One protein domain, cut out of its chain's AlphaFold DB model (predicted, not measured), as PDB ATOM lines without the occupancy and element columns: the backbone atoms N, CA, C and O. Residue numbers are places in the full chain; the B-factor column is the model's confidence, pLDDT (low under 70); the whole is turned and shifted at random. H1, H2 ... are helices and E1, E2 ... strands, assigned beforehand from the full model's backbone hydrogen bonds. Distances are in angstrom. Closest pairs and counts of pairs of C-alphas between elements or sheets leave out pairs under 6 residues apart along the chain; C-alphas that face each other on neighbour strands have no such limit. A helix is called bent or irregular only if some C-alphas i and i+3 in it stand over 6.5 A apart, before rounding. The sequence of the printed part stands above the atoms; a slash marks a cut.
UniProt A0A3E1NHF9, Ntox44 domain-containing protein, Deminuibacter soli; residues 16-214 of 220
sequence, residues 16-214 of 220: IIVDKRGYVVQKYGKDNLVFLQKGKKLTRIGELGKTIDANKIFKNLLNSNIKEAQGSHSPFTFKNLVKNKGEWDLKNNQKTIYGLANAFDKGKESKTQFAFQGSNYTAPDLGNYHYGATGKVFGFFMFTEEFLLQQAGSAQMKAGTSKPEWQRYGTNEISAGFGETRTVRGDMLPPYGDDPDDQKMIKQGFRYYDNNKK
ATOM      1  N   ILE A  16     -26.945  41.836   9.709       93.25
ATOM      2  CA  ILE A  16     -26.367  42.602  10.810       93.25
ATOM      3  C   ILE A  16     -25.042  41.949  11.195       93.25
ATOM      4  O   ILE A  16     -25.011  40.831  11.710       93.25
ATOM      5  N   ILE A  17     -23.942  42.661  10.965       94.25
ATOM      6  CA  ILE A  17     -22.597  42.223  11.330       94.25
ATOM      7  C   ILE A  17     -22.201  42.911  12.627       94.25
ATOM      8  O   ILE A  17     -22.215  44.143  12.714       94.25
ATOM      9  N   VAL A  18     -21.827  42.116  13.625       96.81
ATOM     10  CA  VAL A  18     -21.386  42.602  14.931       96.81
ATOM     11  C   VAL A  18     -19.949  42.198  15.223       96.81
ATOM     12  O   VAL A  18     -19.481  41.146  14.783       96.81
ATOM     13  N   ASP A  19     -19.252  43.025  15.993       96.75
ATOM     14  CA  ASP A  19     -17.937  42.694  16.522       96.75
ATOM     15  C   ASP A  19     -18.028  41.709  17.704       96.75
ATOM     16  O   ASP A  19     -19.106  41.306  18.156       96.75
ATOM     17  N   LYS A  20     -16.866  41.342  18.255       97.06
ATOM     18  CA  LYS A  20     -16.756  40.419  19.394       97.06
ATOM     19  C   LYS A  20     -17.407  40.905  20.694       97.06
ATOM     20  O   LYS A  20     -17.443  40.119  21.633       97.06
ATOM     21  N   ARG A  21     -17.890  42.147  20.777       97.75
ATOM     22  CA  ARG A  21     -18.600  42.737  21.929       97.75
ATOM     23  C   ARG A  21     -20.054  43.088  21.592       97.75
ATOM     24  O   ARG A  21     -20.759  43.648  22.427       97.75
ATOM     25  N   GLY A  22     -20.514  42.758  20.385       97.25
ATOM     26  CA  GLY A  22     -21.873  43.040  19.939       97.25
ATOM     27  C   GLY A  22     -22.080  44.459  19.403       97.25
ATOM     28  O   GLY A  22     -23.234  44.858  19.239       97.25
ATOM     29  N   TYR A  23     -21.025  45.231  19.119       97.31
ATOM     30  CA  TYR A  23     -21.163  46.491  18.384       97.31
ATOM     31  C   TYR A  23     -21.448  46.212  16.915       97.31
ATOM     32  O   TYR A  23     -20.788  45.384  16.294       97.31
ATOM     33  N   VAL A  24     -22.428  46.913  16.354       95.94
ATOM     34  CA  VAL A  24     -22.793  46.821  14.943       95.94
ATOM     35  C   VAL A  24     -21.669  47.440  14.117       95.94
ATOM     36  O   VAL A  24     -21.445  48.649  14.160       95.94
ATOM     37  N   VAL A  25     -20.969  46.601  13.360       93.62
ATOM     38  CA  VAL A  25     -19.947  47.021  12.391       93.62
ATOM     39  C   VAL A  25     -20.623  47.464  11.108       93.62
ATOM     40  O   VAL A  25     -20.255  48.466  10.498       93.62
ATOM     41  N   GLN A  26     -21.627  46.696  10.693       89.06
ATOM     42  CA  GLN A  26     -22.281  46.906   9.425       89.06
ATOM     43  C   GLN A  26     -23.706  46.392   9.453       89.06
ATOM     44  O   GLN A  26     -24.023  45.401  10.110       89.06
ATOM     45  N   LYS A  27     -24.561  47.084   8.713       86.62
ATOM     46  CA  LYS A  27     -25.934  46.678   8.480       86.62
ATOM     47  C   LYS A  27     -26.235  46.903   7.013       86.62
ATOM     48  O   LYS A  27     -26.171  48.037   6.541       86.62
ATOM     49  N   TYR A  28     -26.583  45.833   6.325       80.94
ATOM     50  CA  TYR A  28     -27.105  45.900   4.970       80.94
ATOM     51  C   TYR A  28     -28.531  45.381   4.971       80.94
ATOM     52  O   TYR A  28     -28.849  44.492   5.759       80.94
ATOM     53  N   GLY A  29     -29.377  45.947   4.107       70.12
ATOM     54  CA  GLY A  29     -30.630  45.295   3.761       70.12
ATOM     55  C   GLY A  29     -31.818  45.346   4.745       70.12
ATOM     56  O   GLY A  29     -31.855  46.191   5.638       70.12
ATOM     57  N   LYS A  30     -32.824  44.479   4.529       72.19
ATOM     58  CA  LYS A  30     -34.105  44.258   5.237       72.19
ATOM     59  C   LYS A  30     -34.285  42.956   6.067       72.19
ATOM     60  O   LYS A  30     -35.245  42.919   6.836       72.19
ATOM     61  N   ASP A  31     -33.478  41.906   5.932       82.19
ATOM     62  CA  ASP A  31     -33.500  40.716   6.791       82.19
ATOM     63  C   ASP A  31     -33.041  41.018   8.227       82.19
ATOM     64  O   ASP A  31     -32.607  42.121   8.577       82.19
ATOM     65  N   ASN A  32     -33.207  40.014   9.085       90.50
ATOM     66  CA  ASN A  32     -32.976  40.118  10.517       90.50
ATOM     67  C   ASN A  32     -31.781  39.286  10.998       90.50
ATOM     68  O   ASN A  32     -31.617  39.133  12.210       90.50
ATOM     69  N   LEU A  33     -30.979  38.704  10.103       93.56
ATOM     70  CA  LEU A  33     -29.916  37.774  10.470       93.56
ATOM     71  C   LEU A  33     -28.747  38.496  11.141       93.56
ATOM     72  O   LEU A  33     -28.331  39.580  10.736       93.56
ATOM     73  N   VAL A  34     -28.184  37.863  12.171       95.44
ATOM     74  CA  VAL A  34     -27.088  38.426  12.967       95.44
ATOM     75  C   VAL A  34     -25.859  37.534  12.868       95.44
ATOM     76  O   VAL A  34     -25.922  36.331  13.148       95.44
ATOM     77  N   PHE A  35     -24.728  38.135  12.504       95.25
ATOM     78  CA  PHE A  35     -23.448  37.465  12.326       95.25
ATOM     79  C   PHE A  35     -22.359  38.113  13.175       95.25
ATOM     80  O   PHE A  35     -22.172  39.326  13.160       95.25
ATOM     81  N   LEU A  36     -21.592  37.277  13.867       95.25
ATOM     82  CA  LEU A  36     -20.355  37.664  14.528       95.25
ATOM     83  C   LEU A  36     -19.206  37.696  13.514       95.25
ATOM     84  O   LEU A  36     -18.936  36.690  12.844       95.25
ATOM     85  N   GLN A  37     -18.492  38.817  13.458       93.81
ATOM     86  CA  GLN A  37     -17.286  38.983  12.657       93.81
ATOM     87  C   GLN A  37     -16.022  38.611  13.437       93.81
ATOM     88  O   GLN A  37     -15.737  39.168  14.497       93.81
ATOM     89  N   LYS A  38     -15.214  37.721  12.851       91.25
ATOM     90  CA  LYS A  38     -13.846  37.411  13.286       91.25
ATOM     91  C   LYS A  38     -12.897  37.505  12.093       91.25
ATOM     92  O   LYS A  38     -12.798  36.583  11.278       91.25
ATOM     93  N   GLY A  39     -12.212  38.640  11.963       87.06
ATOM     94  CA  GLY A  39     -11.416  38.949  10.773       87.06
ATOM     95  C   GLY A  39     -12.291  38.943   9.515       87.06
ATOM     96  O   GLY A  39     -13.270  39.679   9.432       87.06
ATOM     97  N   LYS A  40     -11.962  38.081   8.543       85.81
ATOM     98  CA  LYS A  40     -12.758  37.896   7.314       85.81
ATOM     99  C   LYS A  40     -13.906  36.885   7.461       85.81
ATOM    100  O   LYS A  40     -14.692  36.731   6.534       85.81
ATOM    101  N   LYS A  41     -13.990  36.165   8.585       88.81
ATOM    102  CA  LYS A  41     -15.007  35.130   8.809       88.81
ATOM    103  C   LYS A  41     -16.254  35.732   9.449       88.81
ATOM    104  O   LYS A  41     -16.152  36.431  10.457       88.81
ATOM    105  N   LEU A  42     -17.419  35.380   8.911       92.00
ATOM    106  CA  LEU A  42     -18.728  35.659   9.499       92.00
ATOM    107  C   LEU A  42     -19.328  34.356  10.033       92.00
ATOM    108  O   LEU A  42     -19.351  33.344   9.335       92.00
ATOM    109  N   THR A  43     -19.791  34.371  11.280       93.88
ATOM    110  CA  THR A  43     -20.493  33.239  11.904       93.88
ATOM    111  C   THR A  43     -21.894  33.684  12.276       93.88
ATOM    112  O   THR A  43     -22.031  34.630  13.047       93.88
ATOM    113  N   ARG A  44     -22.931  33.023  11.756       95.12
ATOM    114  CA  ARG A  44     -24.312  33.322  12.155       95.12
ATOM    115  C   ARG A  44     -24.488  32.997  13.638       95.12
ATOM    116  O   ARG A  44     -24.198  31.878  14.050       95.12
ATOM    117  N   ILE A  45     -24.976  33.964  14.407       97.25
ATOM    118  CA  ILE A  45     -25.250  33.822  15.844       97.25
ATOM    119  C   ILE A  45     -26.734  33.964  16.179       97.25
ATOM    120  O   ILE A  45     -27.126  33.673  17.300       97.25
ATOM    121  N   GLY A  46     -27.581  34.377  15.234       96.81
ATOM    122  CA  GLY A  46     -29.021  34.422  15.469       96.81
ATOM    123  C   GLY A  46     -29.778  35.309  14.503       96.81
ATOM    124  O   GLY A  46     -29.365  35.489  13.355       96.81
ATOM    125  N   GLU A  47     -30.905  35.828  14.981       95.44
ATOM    126  CA  GLU A  47     -31.818  36.677  14.219       95.44
ATOM    127  C   GLU A  47     -32.622  37.597  15.157       95.44
ATOM    128  O   GLU A  47     -33.059  37.160  16.226       95.44
ATOM    129  N   LEU A  48     -32.846  38.854  14.759       95.12
ATOM    130  CA  LEU A  48     -33.769  39.753  15.465       95.12
ATOM    131  C   LEU A  48     -35.198  39.183  15.457       95.12
ATOM    132  O   LEU A  48     -35.661  38.618  14.470       95.12
ATOM    133  N   GLY A  49     -35.915  39.338  16.569       94.69
ATOM    134  CA  GLY A  49     -37.249  38.772  16.796       94.69
ATOM    135  C   GLY A  49     -37.260  37.289  17.174       94.69
ATOM    136  O   GLY A  49     -38.325  36.753  17.481       94.69
ATOM    137  N   LYS A  50     -36.093  36.633  17.170       96.19
ATOM    138  CA  LYS A  50     -35.878  35.251  17.622       96.19
ATOM    139  C   LYS A  50     -34.760  35.233  18.668       96.19
ATOM    140  O   LYS A  50     -34.655  36.156  19.468       96.19
ATOM    141  N   THR A  51     -33.937  34.190  18.676       98.31
ATOM    142  CA  THR A  51     -32.820  34.039  19.608       98.31
ATOM    143  C   THR A  51     -31.492  34.404  18.949       98.31
ATOM    144  O   THR A  51     -31.227  34.027  17.805       98.31
ATOM    145  N   ILE A  52     -30.641  35.097  19.703       98.56
ATOM    146  CA  ILE A  52     -29.240  35.384  19.395       98.56
ATOM    147  C   ILE A  52     -28.368  34.730  20.467       98.56
ATOM    148  O   ILE A  52     -28.560  34.977  21.656       98.56
ATOM    149  N   ASP A  53     -27.395  33.915  20.064       98.56
ATOM    150  CA  ASP A  53     -26.363  33.399  20.962       98.56
ATOM    151  C   ASP A  53     -25.438  34.539  21.397       98.56
ATOM    152  O   ASP A  53     -24.620  35.057  20.630       98.56
ATOM    153  N   ALA A  54     -25.600  34.949  22.652       98.25
ATOM    154  CA  ALA A  54     -24.900  36.068  23.249       98.25
ATOM    155  C   ALA A  54     -23.722  35.638  24.132       98.25
ATOM    156  O   ALA A  54     -23.042  36.511  24.675       98.25
ATOM    157  N   ASN A  55     -23.449  34.332  24.273       97.94
ATOM    158  CA  ASN A  55     -22.426  33.815  25.191       97.94
ATOM    159  C   ASN A  55     -21.071  34.485  24.994       97.94
ATOM    160  O   ASN A  55     -20.462  34.922  25.967       97.94
ATOM    161  N   LYS A  56     -20.627  34.624  23.741       97.50
ATOM    162  CA  LYS A  56     -19.356  35.283  23.433       97.50
ATOM    163  C   LYS A  56     -19.460  36.805  23.519       97.50
ATOM    164  O   LYS A  56     -18.710  37.431  24.266       97.50
ATOM    165  N   ILE A  57     -20.397  37.399  22.777       98.38
ATOM    166  CA  ILE A  57     -20.470  38.860  22.629       98.38
ATOM    167  C   ILE A  57     -20.746  39.576  23.954       98.38
ATOM    168  O   ILE A  57     -20.077  40.557  24.274       98.38
ATOM    169  N   PHE A  58     -21.662  39.050  24.773       98.50
ATOM    170  CA  PHE A  58     -22.030  39.685  26.035       98.50
ATOM    171  C   PHE A  58     -20.988  39.435  27.127       98.50
ATOM    172  O   PHE A  58     -20.667  40.356  27.872       98.50
ATOM    173  N   LYS A  59     -20.370  38.243  27.172       98.25
ATOM    174  CA  LYS A  59     -19.211  37.982  28.047       98.25
ATOM    175  C   LYS A  59     -18.078  38.965  27.767       98.25
ATOM    176  O   LYS A  59     -17.536  39.556  28.696       98.25
ATOM    177  N   ASN A  60     -17.725  39.149  26.498       98.31
ATOM    178  CA  ASN A  60     -16.653  40.057  26.101       98.31
ATOM    179  C   ASN A  60     -16.975  41.511  26.445       98.31
ATOM    180  O   ASN A  60     -16.105  42.219  26.950       98.31
ATOM    181  N   LEU A  61     -18.218  41.944  26.211       98.31
ATOM    182  CA  LEU A  61     -18.677  43.273  26.606       98.31
ATOM    183  C   LEU A  61     -18.582  43.475  28.126       98.31
ATOM    184  O   LEU A  61     -18.006  44.466  28.569       98.31
ATOM    185  N   LEU A  62     -19.105  42.534  28.921       98.19
ATOM    186  CA  LEU A  62     -19.027  42.583  30.382       98.19
ATOM    187  C   LEU A  62     -17.573  42.674  30.845       98.19
ATOM    188  O   LEU A  62     -17.223  43.578  31.596       98.19
ATOM    189  N   ASN A  63     -16.711  41.783  30.357       97.88
ATOM    190  CA  ASN A  63     -15.307  41.749  30.751       97.88
ATOM    191  C   ASN A  63     -14.557  43.033  30.377       97.88
ATOM    192  O   ASN A  63     -13.795  43.550  31.197       97.88
ATOM    193  N   SER A  64     -14.794  43.566  29.176       96.81
ATOM    194  CA  SER A  64     -14.210  44.834  28.728       96.81
ATOM    195  C   SER A  64     -14.654  45.994  29.622       96.81
ATOM    196  O   SER A  64     -13.816  46.735  30.134       96.81
ATOM    197  N   ASN A  65     -15.956  46.127  29.876       96.56
ATOM    198  CA  ASN A  65     -16.485  47.268  30.622       96.56
ATOM    199  C   ASN A  65     -16.201  47.162  32.129       96.56
ATOM    200  O   ASN A  65     -16.017  48.183  32.783       96.56
ATOM    201  N   ILE A  66     -16.100  45.951  32.691       95.94
ATOM    202  CA  ILE A  66     -15.617  45.757  34.068       95.94
ATOM    203  C   ILE A  66     -14.161  46.223  34.181       95.94
ATOM    204  O   ILE A  66     -13.840  46.938  35.126       95.94
ATOM    205  N   LYS A  67     -13.285  45.870  33.228       94.31
ATOM    206  CA  LYS A  67     -11.894  46.359  33.211       94.31
ATOM    207  C   LYS A  67     -11.827  47.881  33.101       94.31
ATOM    208  O   LYS A  67     -11.048  48.513  33.810       94.31
ATOM    209  N   GLU A  68     -12.653  48.469  32.241       93.50
ATOM    210  CA  GLU A  68     -12.745  49.924  32.097       93.50
ATOM    211  C   GLU A  68     -13.207  50.594  33.401       93.50
ATOM    212  O   GLU A  68     -12.583  51.549  33.865       93.50
ATOM    213  N   ALA A  69     -14.234  50.041  34.054       92.00
ATOM    214  CA  ALA A  69     -14.695  50.505  35.360       92.00
ATOM    215  C   ALA A  69     -13.626  50.339  36.453       92.00
ATOM    216  O   ALA A  69     -13.490  51.217  37.296       92.00
ATOM    217  N   GLN A  70     -12.830  49.262  36.433       90.00
ATOM    218  CA  GLN A  70     -11.726  49.059  37.385       90.00
ATOM    219  C   GLN A  70     -10.620  50.109  37.218       90.00
ATOM    220  O   GLN A  70     -10.002  50.509  38.202       90.00
ATOM    221  N   GLY A  71     -10.379  50.577  35.989       87.31
ATOM    222  CA  GLY A  71      -9.463  51.691  35.729       87.31
ATOM    223  C   GLY A  71     -10.042  53.052  36.131       87.31
ATOM    224  O   GLY A  71      -9.313  53.933  36.597       87.31
ATOM    225  N   SER A  72     -11.358  53.230  35.990       78.56
ATOM    226  CA  SER A  72     -12.056  54.481  36.280       78.56
ATOM    227  C   SER A  72     -12.531  54.543  37.734       78.56
ATOM    228  O   SER A  72     -13.630  54.126  38.073       78.56
ATOM    229  N   HIS A  73     -11.743  55.164  38.612       71.38
ATOM    230  CA  HIS A  73     -12.095  55.352  40.031       71.38
ATOM    231  C   HIS A  73     -13.161  56.449  40.259       71.38
ATOM    232  O   HIS A  73     -13.381  56.895  41.385       71.38
ATOM    233  N   SER A  74     -13.810  56.932  39.191       87.44
ATOM    234  CA  SER A  74     -14.714  58.081  39.229       87.44
ATOM    235  C   SER A  74     -16.191  57.655  39.195       87.44
ATOM    236  O   SER A  74     -16.684  57.248  38.135       87.44
ATOM    237  N   PRO A  75     -16.955  57.844  40.289       83.69
ATOM    238  CA  PRO A  75     -18.397  57.561  40.306       83.69
ATOM    239  C   PRO A  75     -19.188  58.389  39.300       83.69
ATOM    240  O   PRO A  75     -20.207  57.944  38.774       83.69
ATOM    241  N   PHE A  76     -18.734  59.614  39.035       88.88
ATOM    242  CA  PHE A  76     -19.377  60.512  38.084       88.88
ATOM    243  C   PHE A  76     -19.211  60.006  36.653       88.88
ATOM    244  O   PHE A  76     -20.146  60.103  35.860       88.88
ATOM    245  N   THR A  77     -18.051  59.420  36.344       89.19
ATOM    246  CA  THR A  77     -17.802  58.785  35.047       89.19
ATOM    247  C   THR A  77     -18.709  57.574  34.878       89.19
ATOM    248  O   THR A  77     -19.456  57.520  33.906       89.19
ATOM    249  N   PHE A  78     -18.754  56.679  35.872       91.06
ATOM    250  CA  PHE A  78     -19.668  55.536  35.858       91.06
ATOM    251  C   PHE A  78     -21.128  55.963  35.658       91.06
ATOM    252  O   PHE A  78     -21.790  55.508  34.726       91.06
ATOM    253  N   LYS A  79     -21.611  56.920  36.461       90.94
ATOM    254  CA  LYS A  79     -22.968  57.472  36.329       90.94
ATOM    255  C   LYS A  79     -23.233  58.021  34.925       90.94
ATOM    256  O   LYS A  79     -24.335  57.864  34.408       90.94
ATOM    257  N   ASN A  80     -22.258  58.689  34.311       92.38
ATOM    258  CA  ASN A  80     -22.404  59.242  32.965       92.38
ATOM    259  C   ASN A  80     -22.443  58.168  31.873       92.38
ATOM    260  O   ASN A  80     -23.136  58.380  30.878       92.38
ATOM    261  N   LEU A  81     -21.746  57.047  32.068       93.12
ATOM    262  CA  LEU A  81     -21.756  55.917  31.141       93.12
ATOM    263  C   LEU A  81     -23.096  55.172  31.172       93.12
ATOM    264  O   LEU A  81     -23.625  54.851  30.113       93.12
ATOM    265  N   VAL A  82     -23.664  54.939  32.360       92.81
ATOM    266  CA  VAL A  82     -24.851  54.074  32.540       92.81
ATOM    267  C   VAL A  82     -26.198  54.798  32.534       92.81
ATOM    268  O   VAL A  82     -27.241  54.156  32.442       92.81
ATOM    269  N   LYS A  83     -26.221  56.131  32.666       91.25
ATOM    270  CA  LYS A  83     -27.477  56.903  32.612       91.25
ATOM    271  C   LYS A  83     -28.169  56.746  31.255       91.25
ATOM    272  O   LYS A  83     -27.535  56.413  30.263       91.25
ATOM    273  N   ASN A  84     -29.448  57.120  31.191       89.19
ATOM    274  CA  ASN A  84     -30.196  57.190  29.933       89.19
ATOM    275  C   ASN A  84     -29.416  57.960  28.845       89.19
ATOM    276  O   ASN A  84     -28.991  59.096  29.086       89.19
ATOM    277  N   LYS A  85     -29.276  57.357  27.659       88.56
ATOM    278  CA  LYS A  85     -28.461  57.829  26.517       88.56
ATOM    279  C   LYS A  85     -26.943  57.870  26.761       88.56
ATOM    280  O   LYS A  85     -26.218  58.447  25.952       88.56
ATOM    281  N   GLY A  86     -26.466  57.307  27.865       91.81
ATOM    282  CA  GLY A  86     -25.051  57.041  28.091       91.81
ATOM    283  C   GLY A  86     -24.553  55.914  27.186       91.81
ATOM    284  O   GLY A  86     -25.338  55.170  26.598       91.81
ATOM    285  N   GLU A  87     -23.237  55.788  27.053       93.62
ATOM    286  CA  GLU A  87     -22.631  54.785  26.172       93.62
ATOM    287  C   GLU A  87     -22.988  53.345  26.577       93.62
ATOM    288  O   GLU A  87     -23.181  52.485  25.714       93.62
ATOM    289  N   TRP A  88     -23.145  53.099  27.880       95.19
ATOM    290  CA  TRP A  88     -23.490  51.797  28.453       95.19
ATOM    291  C   TRP A  88     -24.996  51.616  28.681       95.19
ATOM    292  O   TRP A  88     -25.415  50.615  29.257       95.19
ATOM    293  N   ASP A  89     -25.833  52.533  28.189       93.81
ATOM    294  CA  ASP A  89     -27.283  52.336  28.119       93.81
ATOM    295  C   ASP A  89     -27.623  51.361  26.980       93.81
ATOM    296  O   ASP A  89     -28.110  51.749  25.913       93.81
ATOM    297  N   LEU A  90     -27.304  50.078  27.187       93.44
ATOM    298  CA  LEU A  90     -27.317  49.049  26.141       93.44
ATOM    299  C   LEU A  90     -28.652  48.989  25.396       93.44
ATOM    300  O   LEU A  90     -28.664  48.899  24.172       93.44
ATOM    301  N   LYS A  91     -29.776  49.106  26.113       90.56
ATOM    302  CA  LYS A  91     -31.120  49.032  25.520       90.56
ATOM    303  C   LYS A  91     -31.442  50.200  24.581       90.56
ATOM    304  O   LYS A  91     -32.285  50.047  23.700       90.56
ATOM    305  N   ASN A  92     -30.809  51.359  24.760       92.19
ATOM    306  CA  ASN A  92     -31.044  52.543  23.930       92.19
ATOM    307  C   ASN A  92     -29.888  52.823  22.958       92.19
ATOM    308  O   ASN A  92     -30.047  53.608  22.020       92.19
ATOM    309  N   ASN A  93     -28.739  52.171  23.137       95.38
ATOM    310  CA  ASN A  93     -27.582  52.319  22.267       95.38
ATOM    311  C   ASN A  93     -27.694  51.417  21.024       95.38
ATOM    312  O   ASN A  93     -27.185  50.295  20.992       95.38
ATOM    313  N   GLN A  94     -28.324  51.934  19.963       94.88
ATOM    314  CA  GLN A  94     -28.498  51.223  18.683       94.88
ATOM    315  C   GLN A  94     -27.192  50.969  17.907       94.88
ATOM    316  O   GLN A  94     -27.222  50.287  16.883       94.88
ATOM    317  N   LYS A  95     -26.039  51.465  18.383       95.81
ATOM    318  CA  LYS A  95     -24.727  51.029  17.872       95.81
ATOM    319  C   LYS A  95     -24.380  49.610  18.322       95.81
ATOM    320  O   LYS A  95     -23.406  49.049  17.841       95.81
ATOM    321  N   THR A  96     -25.142  49.040  19.250       97.44
ATOM    322  CA  THR A  96     -25.001  47.660  19.712       97.44
ATOM    323  C   THR A  96     -26.175  46.814  19.239       97.44
ATOM    324  O   THR A  96     -27.276  47.326  19.017       97.44
ATOM    325  N   ILE A  97     -25.969  45.501  19.142       97.69
ATOM    326  CA  ILE A  97     -27.039  44.549  18.835       97.69
ATOM    327  C   ILE A  97     -28.151  44.565  19.886       97.69
ATOM    328  O   ILE A  97     -29.310  44.357  19.547       97.69
ATOM    329  N   TYR A  98     -27.822  44.875  21.141       97.81
ATOM    330  CA  TYR A  98     -28.780  44.966  22.243       97.81
ATOM    331  C   TYR A  98     -29.765  46.117  22.018       97.81
ATOM    332  O   TYR A  98     -30.980  45.917  22.040       97.81
ATOM    333  N   GLY A  99     -29.250  47.312  21.723       97.06
ATOM    334  CA  GLY A  99     -30.090  48.473  21.445       97.06
ATOM    335  C   GLY A  99     -30.831  48.352  20.119       97.06
ATOM    336  O   GLY A  99     -31.989  48.756  20.021       97.06
ATOM    337  N   LEU A 100     -30.198  47.745  19.107       96.00
ATOM    338  CA  LEU A 100     -30.841  47.466  17.826       96.00
ATOM    339  C   LEU A 100     -32.019  46.493  17.987       96.00
ATOM    340  O   LEU A 100     -33.092  46.755  17.447       96.00
ATOM    341  N   ALA A 101     -31.846  45.419  18.761       96.62
ATOM    342  CA  ALA A 101     -32.904  44.461  19.071       96.62
ATOM    343  C   ALA A 101     -34.052  45.109  19.849       96.62
ATOM    344  O   ALA A 101     -35.205  44.994  19.446       96.62
ATOM    345  N   ASN A 102     -33.747  45.888  20.891       96.94
ATOM    346  CA  ASN A 102     -34.772  46.595  21.660       96.94
ATOM    347  C   ASN A 102     -35.592  47.566  20.789       96.94
ATOM    348  O   ASN A 102     -36.811  47.659  20.922       96.94
ATOM    349  N   ALA A 103     -34.930  48.283  19.873       95.81
ATOM    350  CA  ALA A 103     -35.603  49.159  18.920       95.81
ATOM    351  C   ALA A 103     -36.461  48.369  17.919       95.81
ATOM    352  O   ALA A 103     -37.584  48.778  17.620       95.81
ATOM    353  N   PHE A 104     -35.954  47.234  17.430       94.50
ATOM    354  CA  PHE A 104     -36.675  46.339  16.527       94.50
ATOM    355  C   PHE A 104     -37.917  45.719  17.178       94.50
ATOM    356  O   PHE A 104     -38.927  45.543  16.496       94.50
ATOM    357  N   ASP A 105     -37.860  45.404  18.470       96.00
ATOM    358  CA  ASP A 105     -38.929  44.745  19.229       96.00
ATOM    359  C   ASP A 105     -40.070  45.693  19.634       96.00
ATOM    360  O   ASP A 105     -41.099  45.259  20.158       96.00
ATOM    361  N   LYS A 106     -39.919  47.006  19.416       94.00
ATOM    362  CA  LYS A 106     -40.904  47.998  19.854       94.00
ATOM    363  C   LYS A 106     -42.272  47.745  19.207       94.00
ATOM    364  O   LYS A 106     -42.419  47.823  17.991       94.00
ATOM    365  N   GLY A 107     -43.280  47.501  20.044       91.50
ATOM    366  CA  GLY A 107     -44.655  47.231  19.608       91.50
ATOM    367  C   GLY A 107     -44.897  45.802  19.112       91.50
ATOM    368  O   GLY A 107     -45.971  45.537  18.582       91.50
ATOM    369  N   LYS A 108     -43.930  44.892  19.272       92.31
ATOM    370  CA  LYS A 108     -44.071  43.475  18.918       92.31
ATOM    371  C   LYS A 108     -44.361  42.632  20.154       92.31
ATOM    372  O   LYS A 108     -43.842  42.900  21.235       92.31
ATOM    373  N   GLU A 109     -45.170  41.591  19.970       89.19
ATOM    374  CA  GLU A 109     -45.479  40.621  21.026       89.19
ATOM    375  C   GLU A 109     -44.277  39.716  21.325       89.19
ATOM    376  O   GLU A 109     -43.910  39.522  22.482       89.19
ATOM    377  N   SER A 110     -43.621  39.211  20.276       91.12
ATOM    378  CA  SER A 110     -42.382  38.442  20.399       91.12
ATOM    379  C   SER A 110     -41.180  39.378  20.412       91.12
ATOM    380  O   SER A 110     -40.964  40.132  19.459       91.12
ATOM    381  N   LYS A 111     -40.388  39.303  21.483       96.19
ATOM    382  CA  LYS A 111     -39.138  40.053  21.643       96.19
ATOM    383  C   LYS A 111     -37.937  39.179  21.313       96.19
ATOM    384  O   LYS A 111     -37.928  37.991  21.639       96.19
ATOM    385  N   THR A 112     -36.902  39.794  20.756       98.00
ATOM    386  CA  THR A 112     -35.582  39.196  20.586       98.00
ATOM    387  C   THR A 112     -35.050  38.707  21.934       98.00
ATOM    388  O   THR A 112     -35.073  39.432  22.931       98.00
ATOM    389  N   GLN A 113     -34.556  37.474  21.951       98.44
ATOM    390  CA  GLN A 113     -33.959  36.826  23.112       98.44
ATOM    391  C   GLN A 113     -32.454  36.669  22.911       98.44
ATOM    392  O   GLN A 113     -31.988  36.307  21.834       98.44
ATOM    393  N   PHE A 114     -31.686  36.885  23.967       98.62
ATOM    394  CA  PHE A 114     -30.247  36.689  24.011       98.62
ATOM    395  C   PHE A 114     -29.941  35.482  24.893       98.62
ATOM    396  O   PHE A 114     -30.143  35.532  26.106       98.62
ATOM    397  N   ALA A 115     -29.451  34.403  24.285       98.69
ATOM    398  CA  ALA A 115     -29.032  33.211  25.006       98.69
ATOM    399  C   ALA A 115     -27.666  33.459  25.658       98.69
ATOM    400  O   ALA A 115     -26.669  33.696  24.973       98.69
ATOM    401  N   PHE A 116     -27.610  33.407  26.985       98.56
ATOM    402  CA  PHE A 116     -26.402  33.653  27.768       98.56
ATOM    403  C   PHE A 116     -26.408  32.782  29.028       98.56
ATOM    404  O   PHE A 116     -27.405  32.731  29.743       98.56
ATOM    405  N   GLN A 117     -25.313  32.064  29.303       96.56
ATOM    406  CA  GLN A 117     -25.164  31.214  30.500       96.56
ATOM    407  C   GLN A 117     -26.351  30.256  30.750       96.56
ATOM    408  O   GLN A 117     -26.758  30.025  31.887       96.56
ATOM    409  N   GLY A 118     -26.918  29.696  29.676       96.75
ATOM    410  CA  GLY A 118     -28.029  28.740  29.744       96.75
ATOM    411  C   GLY A 118     -29.414  29.356  29.984       96.75
ATOM    412  O   GLY A 118     -30.370  28.614  30.180       96.75
ATOM    413  N   SER A 119     -29.539  30.685  29.968       97.94
ATOM    414  CA  SER A 119     -30.811  31.410  30.088       97.94
ATOM    415  C   SER A 119     -31.033  32.343  28.896       97.94
ATOM    416  O   SER A 119     -30.096  32.646  28.158       97.94
ATOM    417  N   ASN A 120     -32.274  32.794  28.710       98.12
ATOM    418  CA  ASN A 120     -32.642  33.777  27.694       98.12
ATOM    419  C   ASN A 120     -32.989  35.109  28.354       98.12
ATOM    420  O   ASN A 120     -33.680  35.135  29.371       98.12
ATOM    421  N   TYR A 121     -32.516  36.192  27.747       98.19
ATOM    422  CA  TYR A 121     -32.669  37.549  28.253       98.19
ATOM    423  C   TYR A 121     -33.152  38.482  27.152       98.19
ATOM    424  O   TYR A 121     -32.735  38.362  26.003       98.19
ATOM    425  N   THR A 122     -33.968  39.467  27.493       97.69
ATOM    426  CA  THR A 122     -34.235  40.600  26.605       97.69
ATOM    427  C   THR A 122     -33.100  41.628  26.684       97.69
ATOM    428  O   THR A 122     -32.252  41.596  27.578       97.69
ATOM    429  N   ALA A 123     -33.061  42.579  25.749       97.19
ATOM    430  CA  ALA A 123     -32.081  43.666  25.803       97.19
ATOM    431  C   ALA A 123     -32.158  44.515  27.097       97.19
ATOM    432  O   ALA A 123     -31.098  44.827  27.646       97.19
ATOM    433  N   PRO A 124     -33.349  44.871  27.629       96.38
ATOM    434  CA  PRO A 124     -33.467  45.468  28.961       96.38
ATOM    435  C   PRO A 124     -32.849  44.616  30.078       96.38
ATOM    436  O   PRO A 124     -32.082  45.156  30.876       96.38
ATOM    437  N   ASP A 125     -33.094  43.301  30.083       98.19
ATOM    438  CA  ASP A 125     -32.535  42.389  31.092       98.19
ATOM    439  C   ASP A 125     -31.002  42.410  31.072       98.19
ATOM    440  O   ASP A 125     -30.361  42.552  32.115       98.19
ATOM    441  N   LEU A 126     -30.401  42.335  29.877       98.31
ATOM    442  CA  LEU A 126     -28.948  42.426  29.711       98.31
ATOM    443  C   LEU A 126     -28.393  43.796  30.120       98.31
ATOM    444  O   LEU A 126     -27.282  43.867  30.644       98.31
ATOM    445  N   GLY A 127     -29.152  44.879  29.932       97.94
ATOM    446  CA  GLY A 127     -28.792  46.208  30.431       97.94
ATOM    447  C   GLY A 127     -28.705  46.252  31.959       97.94
ATOM    448  O   GLY A 127     -27.709  46.721  32.509       97.94
ATOM    449  N   ASN A 128     -29.699  45.695  32.651       98.50
ATOM    450  CA  ASN A 128     -29.718  45.620  34.115       98.50
ATOM    451  C   ASN A 128     -28.645  44.666  34.661       98.50
ATOM    452  O   ASN A 128     -27.958  44.986  35.636       98.50
ATOM    453  N   TYR A 129     -28.416  43.539  33.983       98.69
ATOM    454  CA  TYR A 129     -27.293  42.642  34.262       98.69
ATOM    455  C   TYR A 129     -25.955  43.386  34.160       98.69
ATOM    456  O   TYR A 129     -25.118  43.317  35.065       98.69
ATOM    457  N   HIS A 130     -25.745  44.120  33.066       98.38
ATOM    458  CA  HIS A 130     -24.525  44.887  32.818       98.38
ATOM    459  C   HIS A 130     -24.302  45.985  33.863       98.38
ATOM    460  O   HIS A 130     -23.188  46.101  34.384       98.38
ATOM    461  N   TYR A 131     -25.355  46.718  34.239       97.81
ATOM    462  CA  TYR A 131     -25.306  47.722  35.304       97.81
ATOM    463  C   TYR A 131     -24.821  47.123  36.628       97.81
ATOM    464  O   TYR A 131     -23.923  47.675  37.265       97.81
ATOM    465  N   GLY A 132     -25.355  45.960  37.013       97.81
ATOM    466  CA  GLY A 132     -24.905  45.261  38.213       97.81
ATOM    467  C   GLY A 132     -23.427  44.880  38.144       97.81
ATOM    468  O   GLY A 132     -22.647  45.211  39.040       97.81
ATOM    469  N   ALA A 133     -23.016  44.225  37.058       97.38
ATOM    470  CA  ALA A 133     -21.649  43.735  36.901       97.38
ATOM    471  C   ALA A 133     -20.604  44.863  36.898       97.38
ATOM    472  O   ALA A 133     -19.566  44.748  37.550       97.38
ATOM    473  N   THR A 134     -20.885  45.959  36.194       96.00
ATOM    474  CA  THR A 134     -19.966  47.100  36.086       96.00
ATOM    475  C   THR A 134     -20.013  48.016  37.308       96.00
ATOM    476  O   THR A 134     -18.972  48.511  37.734       96.00
ATOM    477  N   GLY A 135     -21.179  48.197  37.937       95.56
ATOM    478  CA  GLY A 135     -21.325  49.021  39.139       95.56
ATOM    479  C   GLY A 135     -20.674  48.412  40.379       95.56
ATOM    480  O   GLY A 135     -20.090  49.133  41.188       95.56
ATOM    481  N   LYS A 136     -20.697  47.080  40.513       95.25
ATOM    482  CA  LYS A 136     -20.115  46.384  41.673       95.25
ATOM    483  C   LYS A 136     -18.607  46.582  41.827       95.25
ATOM    484  O   LYS A 136     -18.078  46.434  42.928       95.25
ATOM    485  N   VAL A 137     -17.917  46.975  40.757       92.81
ATOM    486  CA  VAL A 137     -16.498  47.358  40.790       92.81
ATOM    487  C   VAL A 137     -16.213  48.399  41.880       92.81
ATOM    488  O   VAL A 137     -15.201  48.312  42.572       92.81
ATOM    489  N   PHE A 138     -17.142  49.330  42.099       87.31
ATOM    490  CA  PHE A 138     -17.022  50.414  43.074       87.31
ATOM    491  C   PHE A 138     -17.366  49.992  44.515       87.31
ATOM    492  O   PHE A 138     -17.346  50.822  45.426       87.31
ATOM    493  N   GLY A 139     -17.689  48.716  44.751       79.44
ATOM    494  CA  GLY A 139     -18.230  48.244  46.027       79.44
ATOM    495  C   GLY A 139     -17.264  48.211  47.201       79.44
ATOM    496  O   GLY A 139     -17.714  48.210  48.342       79.44
ATOM    497  N   PHE A 140     -15.953  48.248  46.953       69.81
ATOM    498  CA  PHE A 140     -14.973  48.320  48.039       69.81
ATOM    499  C   PHE A 140     -14.868  49.721  48.662       69.81
ATOM    500  O   PHE A 140     -14.547  49.839  49.838       69.81
ATOM    501  N   PHE A 141     -15.133  50.782  47.894       70.19
ATOM    502  CA  PHE A 141     -14.825  52.153  48.314       70.19
ATOM    503  C   PHE A 141     -15.993  53.138  48.190       70.19
ATOM    504  O   PHE A 141     -15.866  54.262  48.671       70.19
ATOM    505  N   MET A 142     -17.109  52.770  47.544       81.19
ATOM    506  CA  MET A 142     -18.138  53.763  47.219       81.19
ATOM    507  C   MET A 142     -19.576  53.254  47.095       81.19
ATOM    508  O   MET A 142     -20.471  53.871  47.663       81.19
ATOM    509  N   PHE A 143     -19.829  52.174  46.351       87.00
ATOM    510  CA  PHE A 143     -21.196  51.739  46.029       87.00
ATOM    511  C   PHE A 143     -21.506  50.362  46.603       87.00
ATOM    512  O   PHE A 143     -21.148  49.344  46.016       87.00
ATOM    513  N   THR A 144     -22.230  50.303  47.720       93.69
ATOM    514  CA  THR A 144     -22.783  49.024  48.181       93.69
ATOM    515  C   THR A 144     -23.747  48.449  47.135       93.69
ATOM    516  O   THR A 144     -24.316  49.181  46.320       93.69
ATOM    517  N   GLU A 145     -23.962  47.131  47.149       96.62
ATOM    518  CA  GLU A 145     -24.972  46.506  46.282       96.62
ATOM    519  C   GLU A 145     -26.356  47.123  46.505       96.62
ATOM    520  O   GLU A 145     -27.054  47.439  45.547       96.62
ATOM    521  N   GLU A 146     -26.722  47.367  47.765       96.00
ATOM    522  CA  GLU A 146     -27.960  48.056  48.122       96.00
ATOM    523  C   GLU A 146     -28.039  49.459  47.513       96.00
ATOM    524  O   GLU A 146     -29.063  49.802  46.926       96.00
ATOM    525  N   PHE A 147     -26.960  50.244  47.579       94.94
ATOM    526  CA  PHE A 147     -26.926  51.571  46.971       94.94
ATOM    527  C   PHE A 147     -27.205  51.502  45.464       94.94
ATOM    528  O   PHE A 147     -28.024  52.268  44.960       94.94
ATOM    529  N   LEU A 148     -26.586  50.566  44.737       96.81
ATOM    530  CA  LEU A 148     -26.834  50.381  43.300       96.81
ATOM    531  C   LEU A 148     -28.297  50.003  43.013       96.81
ATOM    532  O   LEU A 148     -28.902  50.548  42.091       96.81
ATOM    533  N   LEU A 149     -28.889  49.125  43.826       97.75
ATOM    534  CA  LEU A 149     -30.299  48.736  43.694       97.75
ATOM    535  C   LEU A 149     -31.249  49.912  43.981       97.75
ATOM    536  O   LEU A 149     -32.227  50.109  43.263       97.75
ATOM    537  N   GLN A 150     -30.940  50.735  44.985       96.62
ATOM    538  CA  GLN A 150     -31.680  51.967  45.275       96.62
ATOM    539  C   GLN A 150     -31.555  52.992  44.138       96.62
ATOM    540  O   GLN A 150     -32.528  53.668  43.808       96.62
ATOM    541  N   GLN A 151     -30.377  53.117  43.513       95.81
ATOM    542  CA  GLN A 151     -30.183  54.022  42.376       95.81
ATOM    543  C   GLN A 151     -30.962  53.572  41.133       95.81
ATOM    544  O   GLN A 151     -31.519  54.429  40.444       95.81
ATOM    545  N   ALA A 152     -31.047  52.265  40.864       96.75
ATOM    546  CA  ALA A 152     -31.874  51.724  39.784       96.75
ATOM    547  C   ALA A 152     -33.362  52.054  40.000       96.75
ATOM    548  O   ALA A 152     -33.985  52.688  39.143       96.75
ATOM    549  N   GLY A 153     -33.890  51.775  41.196       97.00
ATOM    550  CA  GLY A 153     -35.274  52.111  41.541       97.00
ATOM    551  C   GLY A 153     -35.561  53.615  41.526       97.00
ATOM    552  O   GLY A 153     -36.570  54.055  40.978       97.00
ATOM    553  N   SER A 154     -34.629  54.439  42.013       95.88
ATOM    554  CA  SER A 154     -34.711  55.904  41.908       95.88
ATOM    555  C   SER A 154     -34.782  56.380  40.455       95.88
ATOM    556  O   SER A 154     -35.597  57.246  40.116       95.88
ATOM    557  N   ALA A 155     -33.982  55.787  39.564       94.56
ATOM    558  CA  ALA A 155     -34.030  56.090  38.140       94.56
ATOM    559  C   ALA A 155     -35.373  55.684  37.509       94.56
ATOM    560  O   ALA A 155     -35.926  56.463  36.727       94.56
ATOM    561  N   GLN A 156     -35.925  54.523  37.874       95.69
ATOM    562  CA  GLN A 156     -37.206  54.038  37.356       95.69
ATOM    563  C   GLN A 156     -38.396  54.877  37.859       95.69
ATOM    564  O   GLN A 156     -39.279  55.244  37.078       95.69
ATOM    565  N   MET A 157     -38.386  55.273  39.136       96.06
ATOM    566  CA  MET A 157     -39.352  56.224  39.697       96.06
ATOM    567  C   MET A 157     -39.281  57.577  38.991       96.06
ATOM    568  O   MET A 157     -40.307  58.113  38.578       96.06
ATOM    569  N   LYS A 158     -38.072  58.110  38.776       95.25
ATOM    570  CA  LYS A 158     -37.876  59.378  38.059       95.25
ATOM    571  C   LYS A 158     -38.333  59.309  36.599       95.25
ATOM    572  O   LYS A 158     -38.779  60.317  36.058       95.25
ATOM    573  N   ALA A 159     -38.217  58.147  35.961       92.56
ATOM    574  CA  ALA A 159     -38.719  57.915  34.611       92.56
ATOM    575  C   ALA A 159     -40.254  57.792  34.547       92.56
ATOM    576  O   ALA A 159     -40.807  57.783  33.450       92.56
ATOM    577  N   GLY A 160     -40.938  57.699  35.694       95.69
ATOM    578  CA  GLY A 160     -42.389  57.532  35.768       95.69
ATOM    579  C   GLY A 160     -42.870  56.131  35.382       95.69
ATOM    580  O   GLY A 160     -44.049  55.956  35.096       95.69
ATOM    581  N   THR A 161     -41.972  55.141  35.349       94.56
ATOM    582  CA  THR A 161     -42.294  53.754  34.963       94.56
ATOM    583  C   THR A 161     -42.335  52.792  36.149       94.56
ATOM    584  O   THR A 161     -42.667  51.625  35.973       94.56
ATOM    585  N   SER A 162     -42.006  53.274  37.350       97.38
ATOM    586  CA  SER A 162     -42.158  52.524  38.596       97.38
ATOM    587  C   SER A 162     -43.632  52.362  38.960       97.38
ATOM    588  O   SER A 162     -44.381  53.343  38.973       97.38
ATOM    589  N   LYS A 163     -44.046  51.142  39.309       97.62
ATOM    590  CA  LYS A 163     -45.403  50.876  39.793       97.62
ATOM    591  C   LYS A 163     -45.530  51.138  41.301       97.62
ATOM    592  O   LYS A 163     -44.564  50.919  42.036       97.62
ATOM    593  N   PRO A 164     -46.708  51.563  41.798       96.31
ATOM    594  CA  PRO A 164     -46.910  51.836  43.223       96.31
ATOM    595  C   PRO A 164     -46.542  50.664  44.145       96.31
ATOM    596  O   PRO A 164     -45.949  50.878  45.198       96.31
ATOM    597  N   GLU A 165     -46.820  49.422  43.742       96.06
ATOM    598  CA  GLU A 165     -46.510  48.218  44.524       96.06
ATOM    599  C   GLU A 165     -45.002  47.956  44.697       96.06
ATOM    600  O   GLU A 165     -44.595  47.221  45.601       96.06
ATOM    601  N   TRP A 166     -44.158  48.575  43.870       97.44
ATOM    602  CA  TRP A 166     -42.700  48.503  43.977       97.44
ATOM    603  C   TRP A 166     -42.136  49.574  44.920       97.44
ATOM    604  O   TRP A 166     -41.025  49.433  45.435       97.44
ATOM    605  N   GLN A 167     -42.910  50.628  45.197       95.50
ATOM    606  CA  GLN A 167     -42.523  51.773  46.024       95.50
ATOM    607  C   GLN A 167     -42.855  51.533  47.499       95.50
ATOM    608  O   GLN A 167     -43.718  52.175  48.097       95.50
ATOM    609  N   ARG A 168     -42.176  50.551  48.088       93.38
ATOM    610  CA  ARG A 168     -42.429  50.101  49.460       93.38
ATOM    611  C   ARG A 168     -41.597  50.902  50.451       93.38
ATOM    612  O   ARG A 168     -40.414  51.123  50.220       93.38
ATOM    613  N   TYR A 169     -42.196  51.272  51.575       93.31
ATOM    614  CA  TYR A 169     -41.514  51.969  52.662       93.31
ATOM    615  C   TYR A 169     -41.731  51.226  53.972       93.31
ATOM    616  O   TYR A 169     -42.818  50.699  54.217       93.31
ATOM    617  N   GLY A 170     -40.696  51.197  54.805       91.06
ATOM    618  CA  GLY A 170     -40.823  50.830  56.202       91.06
ATOM    619  C   GLY A 170     -41.593  51.895  56.977       91.06
ATOM    620  O   GLY A 170     -41.927  52.970  56.469       91.06
ATOM    621  N   THR A 171     -41.853  51.598  58.239       91.38
ATOM    622  CA  THR A 171     -42.478  52.520  59.183       91.38
ATOM    623  C   THR A 171     -41.586  52.651  60.399       91.38
ATOM    624  O   THR A 171     -41.152  51.639  60.945       91.38
ATOM    625  N   ASN A 172     -41.356  53.886  60.831       89.75
ATOM    626  CA  ASN A 172     -40.622  54.183  62.053       89.75
ATOM    627  C   ASN A 172     -41.583  54.803  63.065       89.75
ATOM    628  O   ASN A 172     -42.421  55.627  62.702       89.75
ATOM    629  N   GLU A 173     -41.442  54.442  64.335       92.00
ATOM    630  CA  GLU A 173     -42.102  55.155  65.423       92.00
ATOM    631  C   GLU A 173     -41.162  56.231  65.952       92.00
ATOM    632  O   GLU A 173     -40.003  55.961  66.269       92.00
ATOM    633  N   ILE A 174     -41.652  57.465  66.033       88.81
ATOM    634  CA  ILE A 174     -40.907  58.578  66.623       88.81
ATOM    635  C   ILE A 174     -41.709  59.186  67.766       88.81
ATOM    636  O   ILE A 174     -42.938  59.250  67.699       88.81
ATOM    637  N   SER A 175     -41.021  59.655  68.808       89.38
ATOM    638  CA  SER A 175     -41.682  60.380  69.895       89.38
ATOM    639  C   SER A 175     -42.288  61.684  69.368       89.38
ATOM    640  O   SER A 175     -41.633  62.438  68.646       89.38
ATOM    641  N   ALA A 176     -43.543  61.938  69.733       85.88
ATOM    642  CA  ALA A 176     -44.267  63.170  69.436       85.88
ATOM    643  C   ALA A 176     -44.241  64.171  70.612       85.88
ATOM    644  O   ALA A 176     -44.825  65.248  70.512       85.88
ATOM    645  N   GLY A 177     -43.522  63.849  71.696       84.75
ATOM    646  CA  GLY A 177     -43.575  64.577  72.967       84.75
ATOM    647  C   GLY A 177     -44.651  64.020  73.909       84.75
ATOM    648  O   GLY A 177     -45.477  63.213  73.505       84.75
ATOM    649  N   PHE A 178     -44.602  64.402  75.190       82.56
ATOM    650  CA  PHE A 178     -45.591  64.021  76.221       82.56
ATOM    651  C   PHE A 178     -45.900  62.513  76.354       82.56
ATOM    652  O   PHE A 178     -46.986  62.134  76.774       82.56
ATOM    653  N   GLY A 179     -44.939  61.638  76.039       84.25
ATOM    654  CA  GLY A 179     -45.139  60.183  76.093       84.25
ATOM    655  C   GLY A 179     -45.906  59.603  74.900       84.25
ATOM    656  O   GLY A 179     -46.165  58.403  74.880       84.25
ATOM    657  N   GLU A 180     -46.225  60.417  73.894       86.88
ATOM    658  CA  GLU A 180     -46.867  59.973  72.661       86.88
ATOM    659  C   GLU A 180     -45.832  59.539  71.615       86.88
ATOM    660  O   GLU A 180     -44.719  60.079  71.523       86.88
ATOM    661  N   THR A 181     -46.217  58.572  70.784       89.62
ATOM    662  CA  THR A 181     -45.476  58.159  69.591       89.62
ATOM    663  C   THR A 181     -46.336  58.365  68.350       89.62
ATOM    664  O   THR A 181     -47.562  58.272  68.390       89.62
ATOM    665  N   ARG A 182     -45.688  58.660  67.222       90.88
ATOM    666  CA  ARG A 182     -46.333  58.702  65.907       90.88
ATOM    667  C   ARG A 182     -45.576  57.836  64.912       90.88
ATOM    668  O   ARG A 182     -44.343  57.846  64.880       90.88
ATOM    669  N   THR A 183     -46.321  57.135  64.067       91.44
ATOM    670  CA  THR A 183     -45.766  56.367  62.953       91.44
ATOM    671  C   THR A 183     -45.470  57.298  61.784       91.44
ATOM    672  O   THR A 183     -46.350  58.008  61.297       91.44
ATOM    673  N   VAL A 184     -44.228  57.289  61.311       89.75
ATOM    674  CA  VAL A 184     -43.791  58.021  60.120       89.75
ATOM    675  C   VAL A 184     -43.260  57.063  59.065       89.75
ATOM    676  O   VAL A 184     -42.843  55.942  59.362       89.75
ATOM    677  N   ARG A 185     -43.269  57.515  57.807       88.31
ATOM    678  CA  ARG A 185     -42.631  56.796  56.703       88.31
ATOM    679  C   ARG A 185     -41.136  56.650  57.005       88.31
ATOM    680  O   ARG A 185     -40.455  57.652  57.212       88.31
ATOM    681  N   GLY A 186     -40.667  55.409  57.045       88.44
ATOM    682  CA  GLY A 186     -39.259  55.054  57.188       88.44
ATOM    683  C   GLY A 186     -38.570  54.862  55.839       88.44
ATOM    684  O   GLY A 186     -39.039  55.350  54.805       88.44
ATOM    685  N   ASP A 187     -37.460  54.130  55.860       90.75
ATOM    686  CA  ASP A 187     -36.637  53.890  54.677       90.75
ATOM    687  C   ASP A 187     -37.375  53.091  53.606       90.75
ATOM    688  O   ASP A 187     -38.295  52.312  53.873       90.75
ATOM    689  N   MET A 188     -36.961  53.290  52.359       93.19
ATOM    690  CA  MET A 188     -37.505  52.530  51.247       93.19
ATOM    691  C   MET A 188     -37.033  51.076  51.333       93.19
ATOM    692  O   MET A 188     -35.869  50.811  51.615       93.19
ATOM    693  N   LEU A 189     -37.929  50.133  51.071       95.06
ATOM    694  CA  LEU A 189     -37.659  48.698  51.115       95.06
ATOM    695  C   LEU A 189     -37.508  48.138  49.695       95.06
ATOM    696  O   LEU A 189     -38.124  48.677  48.770       95.06
ATOM    697  N   PRO A 190     -36.779  47.019  49.500       94.62
ATOM    698  CA  PRO A 190     -36.749  46.313  48.223       94.62
ATOM    699  C   PRO A 190     -38.165  46.074  47.652       94.62
ATOM    700  O   PRO A 190     -39.063  45.637  48.388       94.62
ATOM    701  N   PRO A 191     -38.382  46.330  46.346       96.56
ATOM    702  CA  PRO A 191     -37.379  46.578  45.300       96.56
ATOM    703  C   PRO A 191     -36.950  48.055  45.136       96.56
ATOM    704  O   PRO A 191     -36.432  48.429  44.088       96.56
ATOM    705  N   TYR A 192     -37.128  48.903  46.152       97.06
ATOM    706  CA  TYR A 192     -36.737  50.322  46.150       97.06
ATOM    707  C   TYR A 192     -37.360  51.125  44.995       97.06
ATOM    708  O   TYR A 192     -36.773  52.085  44.502       97.06
ATOM    709  N   GLY A 193     -38.562  50.735  44.554       96.50
ATOM    710  CA  GLY A 193     -39.249  51.362  43.428       96.50
ATOM    711  C   GLY A 193     -38.818  50.846  42.060       96.50
ATOM    712  O   GLY A 193     -39.339  51.354  41.074       96.50
ATOM    713  N   ASP A 194     -37.913  49.872  41.988       97.69
ATOM    714  CA  ASP A 194     -37.536  49.206  40.740       97.69
ATOM    715  C   ASP A 194     -38.463  48.026  40.415       97.69
ATOM    716  O   ASP A 194     -39.125  47.486  41.307       97.69
ATOM    717  N   ASP A 195     -38.454  47.568  39.166       97.69
ATOM    718  CA  ASP A 195     -39.103  46.304  38.813       97.69
ATOM    719  C   ASP A 195     -38.377  45.152  39.551       97.69
ATOM    720  O   ASP A 195     -37.143  45.058  39.512       97.69
ATOM    721  N   PRO A 196     -39.090  44.258  40.265       97.88
ATOM    722  CA  PRO A 196     -38.477  43.101  40.910       97.88
ATOM    723  C   PRO A 196     -37.629  42.226  39.977       97.88
ATOM    724  O   PRO A 196     -36.666  41.613  40.448       97.88
ATOM    725  N   ASP A 197     -37.972  42.137  38.692       97.50
ATOM    726  CA  ASP A 197     -37.196  41.374  37.714       97.50
ATOM    727  C   ASP A 197     -35.915  42.116  37.300       97.50
ATOM    728  O   ASP A 197     -34.848  41.494  37.252       97.50
ATOM    729  N   ASP A 198     -35.964  43.446  37.172       97.69
ATOM    730  CA  ASP A 198     -34.782  44.293  36.951       97.69
ATOM    731  C   ASP A 198     -33.773  44.120  38.102       97.69
ATOM    732  O   ASP A 198     -32.591  43.826  37.879       97.69
ATOM    733  N   GLN A 199     -34.246  44.133  39.352       97.44
ATOM    734  CA  GLN A 199     -33.431  43.837  40.536       97.44
ATOM    735  C   GLN A 199     -32.793  42.443  40.517       97.44
ATOM    736  O   GLN A 199     -31.649  42.272  40.959       97.44
ATOM    737  N   LYS A 200     -33.507  41.417  40.033       98.19
ATOM    738  CA  LYS A 200     -32.928  40.073  39.881       98.19
ATOM    739  C   LYS A 200     -31.786  40.097  38.869       98.19
ATOM    740  O   LYS A 200     -30.760  39.468  39.136       98.19
ATOM    741  N   MET A 201     -31.936  40.824  37.760       98.56
ATOM    742  CA  MET A 201     -30.900  40.951  36.730       98.56
ATOM    743  C   MET A 201     -29.669  41.693  37.249       98.56
ATOM    744  O   MET A 201     -28.555  41.187  37.104       98.56
ATOM    745  N   ILE A 202     -29.849  42.807  37.964       98.56
ATOM    746  CA  ILE A 202     -28.739  43.535  38.603       98.56
ATOM    747  C   ILE A 202     -27.955  42.604  39.544       98.56
ATOM    748  O   ILE A 202     -26.725  42.530  39.484       98.56
ATOM    749  N   LYS A 203     -28.659  41.803  40.354       98.56
ATOM    750  CA  LYS A 203     -28.032  40.809  41.244       98.56
ATOM    751  C   LYS A 203     -27.322  39.680  40.489       98.56
ATOM    752  O   LYS A 203     -26.340  39.144  41.000       98.56
ATOM    753  N   GLN A 204     -27.776  39.297  39.291       98.56
ATOM    754  CA  GLN A 204     -27.010  38.380  38.431       98.56
ATOM    755  C   GLN A 204     -25.699  39.028  37.974       98.56
ATOM    756  O   GLN A 204     -24.650  38.392  38.054       98.56
ATOM    757  N   GLY A 205     -25.738  40.308  37.600       98.38
ATOM    758  CA  GLY A 205     -24.543  41.097  37.302       98.38
ATOM    759  C   GLY A 205     -23.543  41.114  38.460       98.38
ATOM    760  O   GLY A 205     -22.352  40.863  38.273       98.38
ATOM    761  N   PHE A 206     -24.028  41.312  39.690       98.38
ATOM    762  CA  PHE A 206     -23.192  41.243  40.891       98.38
ATOM    763  C   PHE A 206     -22.480  39.897  41.045       98.38
ATOM    764  O   PHE A 206     -21.294  39.859  41.389       98.38
ATOM    765  N   ARG A 207     -23.190  38.792  40.794       98.19
ATOM    766  CA  ARG A 207     -22.616  37.440  40.834       98.19
ATOM    767  C   ARG A 207     -21.597  37.226  39.724       98.19
ATOM    768  O   ARG A 207     -20.542  36.649  39.972       98.19
ATOM    769  N   TYR A 208     -21.880  37.721  38.521       98.12
ATOM    770  CA  TYR A 208     -20.938  37.657  37.410       98.12
ATOM    771  C   TYR A 208     -19.608  38.312  37.767       98.12
ATOM    772  O   TYR A 208     -18.560  37.689  37.595       98.12
ATOM    773  N   TYR A 209     -19.649  39.535  38.303       97.19
ATOM    774  CA  TYR A 209     -18.442  40.242  38.718       97.19
ATOM    775  C   TYR A 209     -17.648  39.441  39.752       97.19
ATOM    776  O   TYR A 209     -16.456  39.213  39.559       97.19
ATOM    777  N   ASP A 210     -18.284  38.949  40.817       96.38
ATOM    778  CA  ASP A 210     -17.570  38.192  41.851       96.38
ATOM    779  C   ASP A 210     -16.891  36.932  41.324       96.38
ATOM    780  O   ASP A 210     -15.748  36.655  41.694       96.38
ATOM    781  N   ASN A 211     -17.568  36.219  40.426       96.69
ATOM    782  CA  ASN A 211     -17.061  34.986  39.843       96.69
ATOM    783  C   ASN A 211     -15.918  35.233  38.844       96.69
ATOM    784  O   ASN A 211     -15.073  34.359  38.664       96.69
ATOM    785  N   ASN A 212     -15.868  36.407  38.200       95.69
ATOM    786  CA  ASN A 212     -14.967  36.665  37.070       95.69
ATOM    787  C   ASN A 212     -13.936  37.777  37.309       95.69
ATOM    788  O   ASN A 212     -13.017  37.903  36.508       95.69
ATOM    789  N   LYS A 213     -13.998  38.555  38.401       92.94
ATOM    790  CA  LYS A 213     -13.118  39.726  38.641       92.94
ATOM    791  C   LYS A 213     -11.611  39.445  38.613       92.94
ATOM    792  O   LYS A 213     -10.827  40.377  38.480       92.94
ATOM    793  N   LYS A 214     -11.198  38.177  38.731       91.75
ATOM    794  CA  LYS A 214      -9.798  37.727  38.618       91.75
ATOM    795  C   LYS A 214      -9.416  37.215  37.218       91.75
ATOM    796  O   LYS A 214      -8.243  36.977  36.966       91.75
TER     797      LYS A 214
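Overview. This is residues 16 to 214 of the 220 residues of the protein "Ntox44 domain-containing protein" of Deminuibacter soli (UniProt A0A3E1NHF9). What is the main picture? A strongly twisted sheet of four short strands, E2 E1 E3 E4, makes one end; the small sheet E5 E6 E7 follows beside E4, then a body in which H1, H3, H5 and H6 pack on H4, and the hairpin of E8 and E9 reaches out at the other end as a long arm. H6 crosses H4 at its middle, and the arm makes much of the length. How is it made up? The printed part has 199 residues, mixed helices and strands, in the order E1 E2 E3 E4 E5 H1 H2 H3 E6 E7 H4 H5 E8 E9 H6; the sheets of four and of three strands are mixed, the pair E8 E9 antiparallel. It is only just compact, close to loose, with a radius of gyration of the C-alphas of 19.7 A and spans of 80 by 39 by 28 A.

Along the chain. Where are the strands? E1 is residues 16 to 18, from C-alpha 16 at (-26.367, 42.602, 10.810), E2 24 to 28, E3 33 to 38 and E4 41 to 47, 17.7 A long. E5 is residues 51 to 53, E6 113 to 116 and E7 119 to 121. E8, residues 168 to 177, measures 27.6 A and E9, residues 180 to 189, 26.0 A. Where are the helices? H1 is residues 55 to 71, 24.5 A; H2 75 to 82; H3 97 to 104; H4 123 to 140, 28.4 A; H5 145 to 158, 20.0 A. H6, residues 196 to 212, is 24.7 A long and ends with C-alpha 212 at (-14.967, 36.665, 37.070). H4 is irregular: C-alphas 137 and 140 are 7.5 A apart.

Arrangement. How is the largest sheet joined? E1 and E3 are parallel, with N 16 and O 33 at 2.8 A. The hairpin of E1 and E2 has N 17 and O 26 at 2.9 A, and the hairpin of E3 and E4 has N 36 and O 43 at 2.8 A. H3 is on this sheet at a height of 7.3 A, over none of its strands. What of the small sheet? E5 and E6 are parallel, with N 52 and O 113 at 2.8 A, in a strand-helix-strand unit, two parallel neighbour strands with H1, H2 and H3 between them along the chain. E6 and E7 form a hairpin, with N 114 and O 121 at 2.7 A. H1, H3 and H4 each only graze this sheet. What touches the hub, H4? H6 touches it at a steep tilt of 53 degrees, closest C-alphas Ala 133 and Gly 205 at 3.9 A, and H1 at a shallow tilt of 32 degrees, Ile 66 and Thr 134 at 5.0 A. H3 touches it with Tyr 98 and Ala 123 closest, 5.0 A, H5 forms a helical hairpin with it, Lys 136 and Glu 145 at 6.7 A, and H2 only just touches it, with 3 pairs of C-alphas within 8 A. How are the arm and the helix backbones bonded? In the hairpin of E8 and E9, N 172 and O 184 are 2.9 A apart. Every O i to N i+4 pair is within hydrogen-bond range in H2, H3, H5 and H6, against 12 of 13 in H1 and 10 of 14 in H4.

Size, cuts and confidence. How far does it reach? The C-alphas of Lys 40 and Phe 178, the two farthest apart, are 80.7 A apart. Is there a cut, and which link is long? The printed part has no cut, and the link from H2 to H3, residues 83 to 96, is long. Where is confidence low? The mean pLDDT of the printed part is 93.6, and residue 140 is under 70.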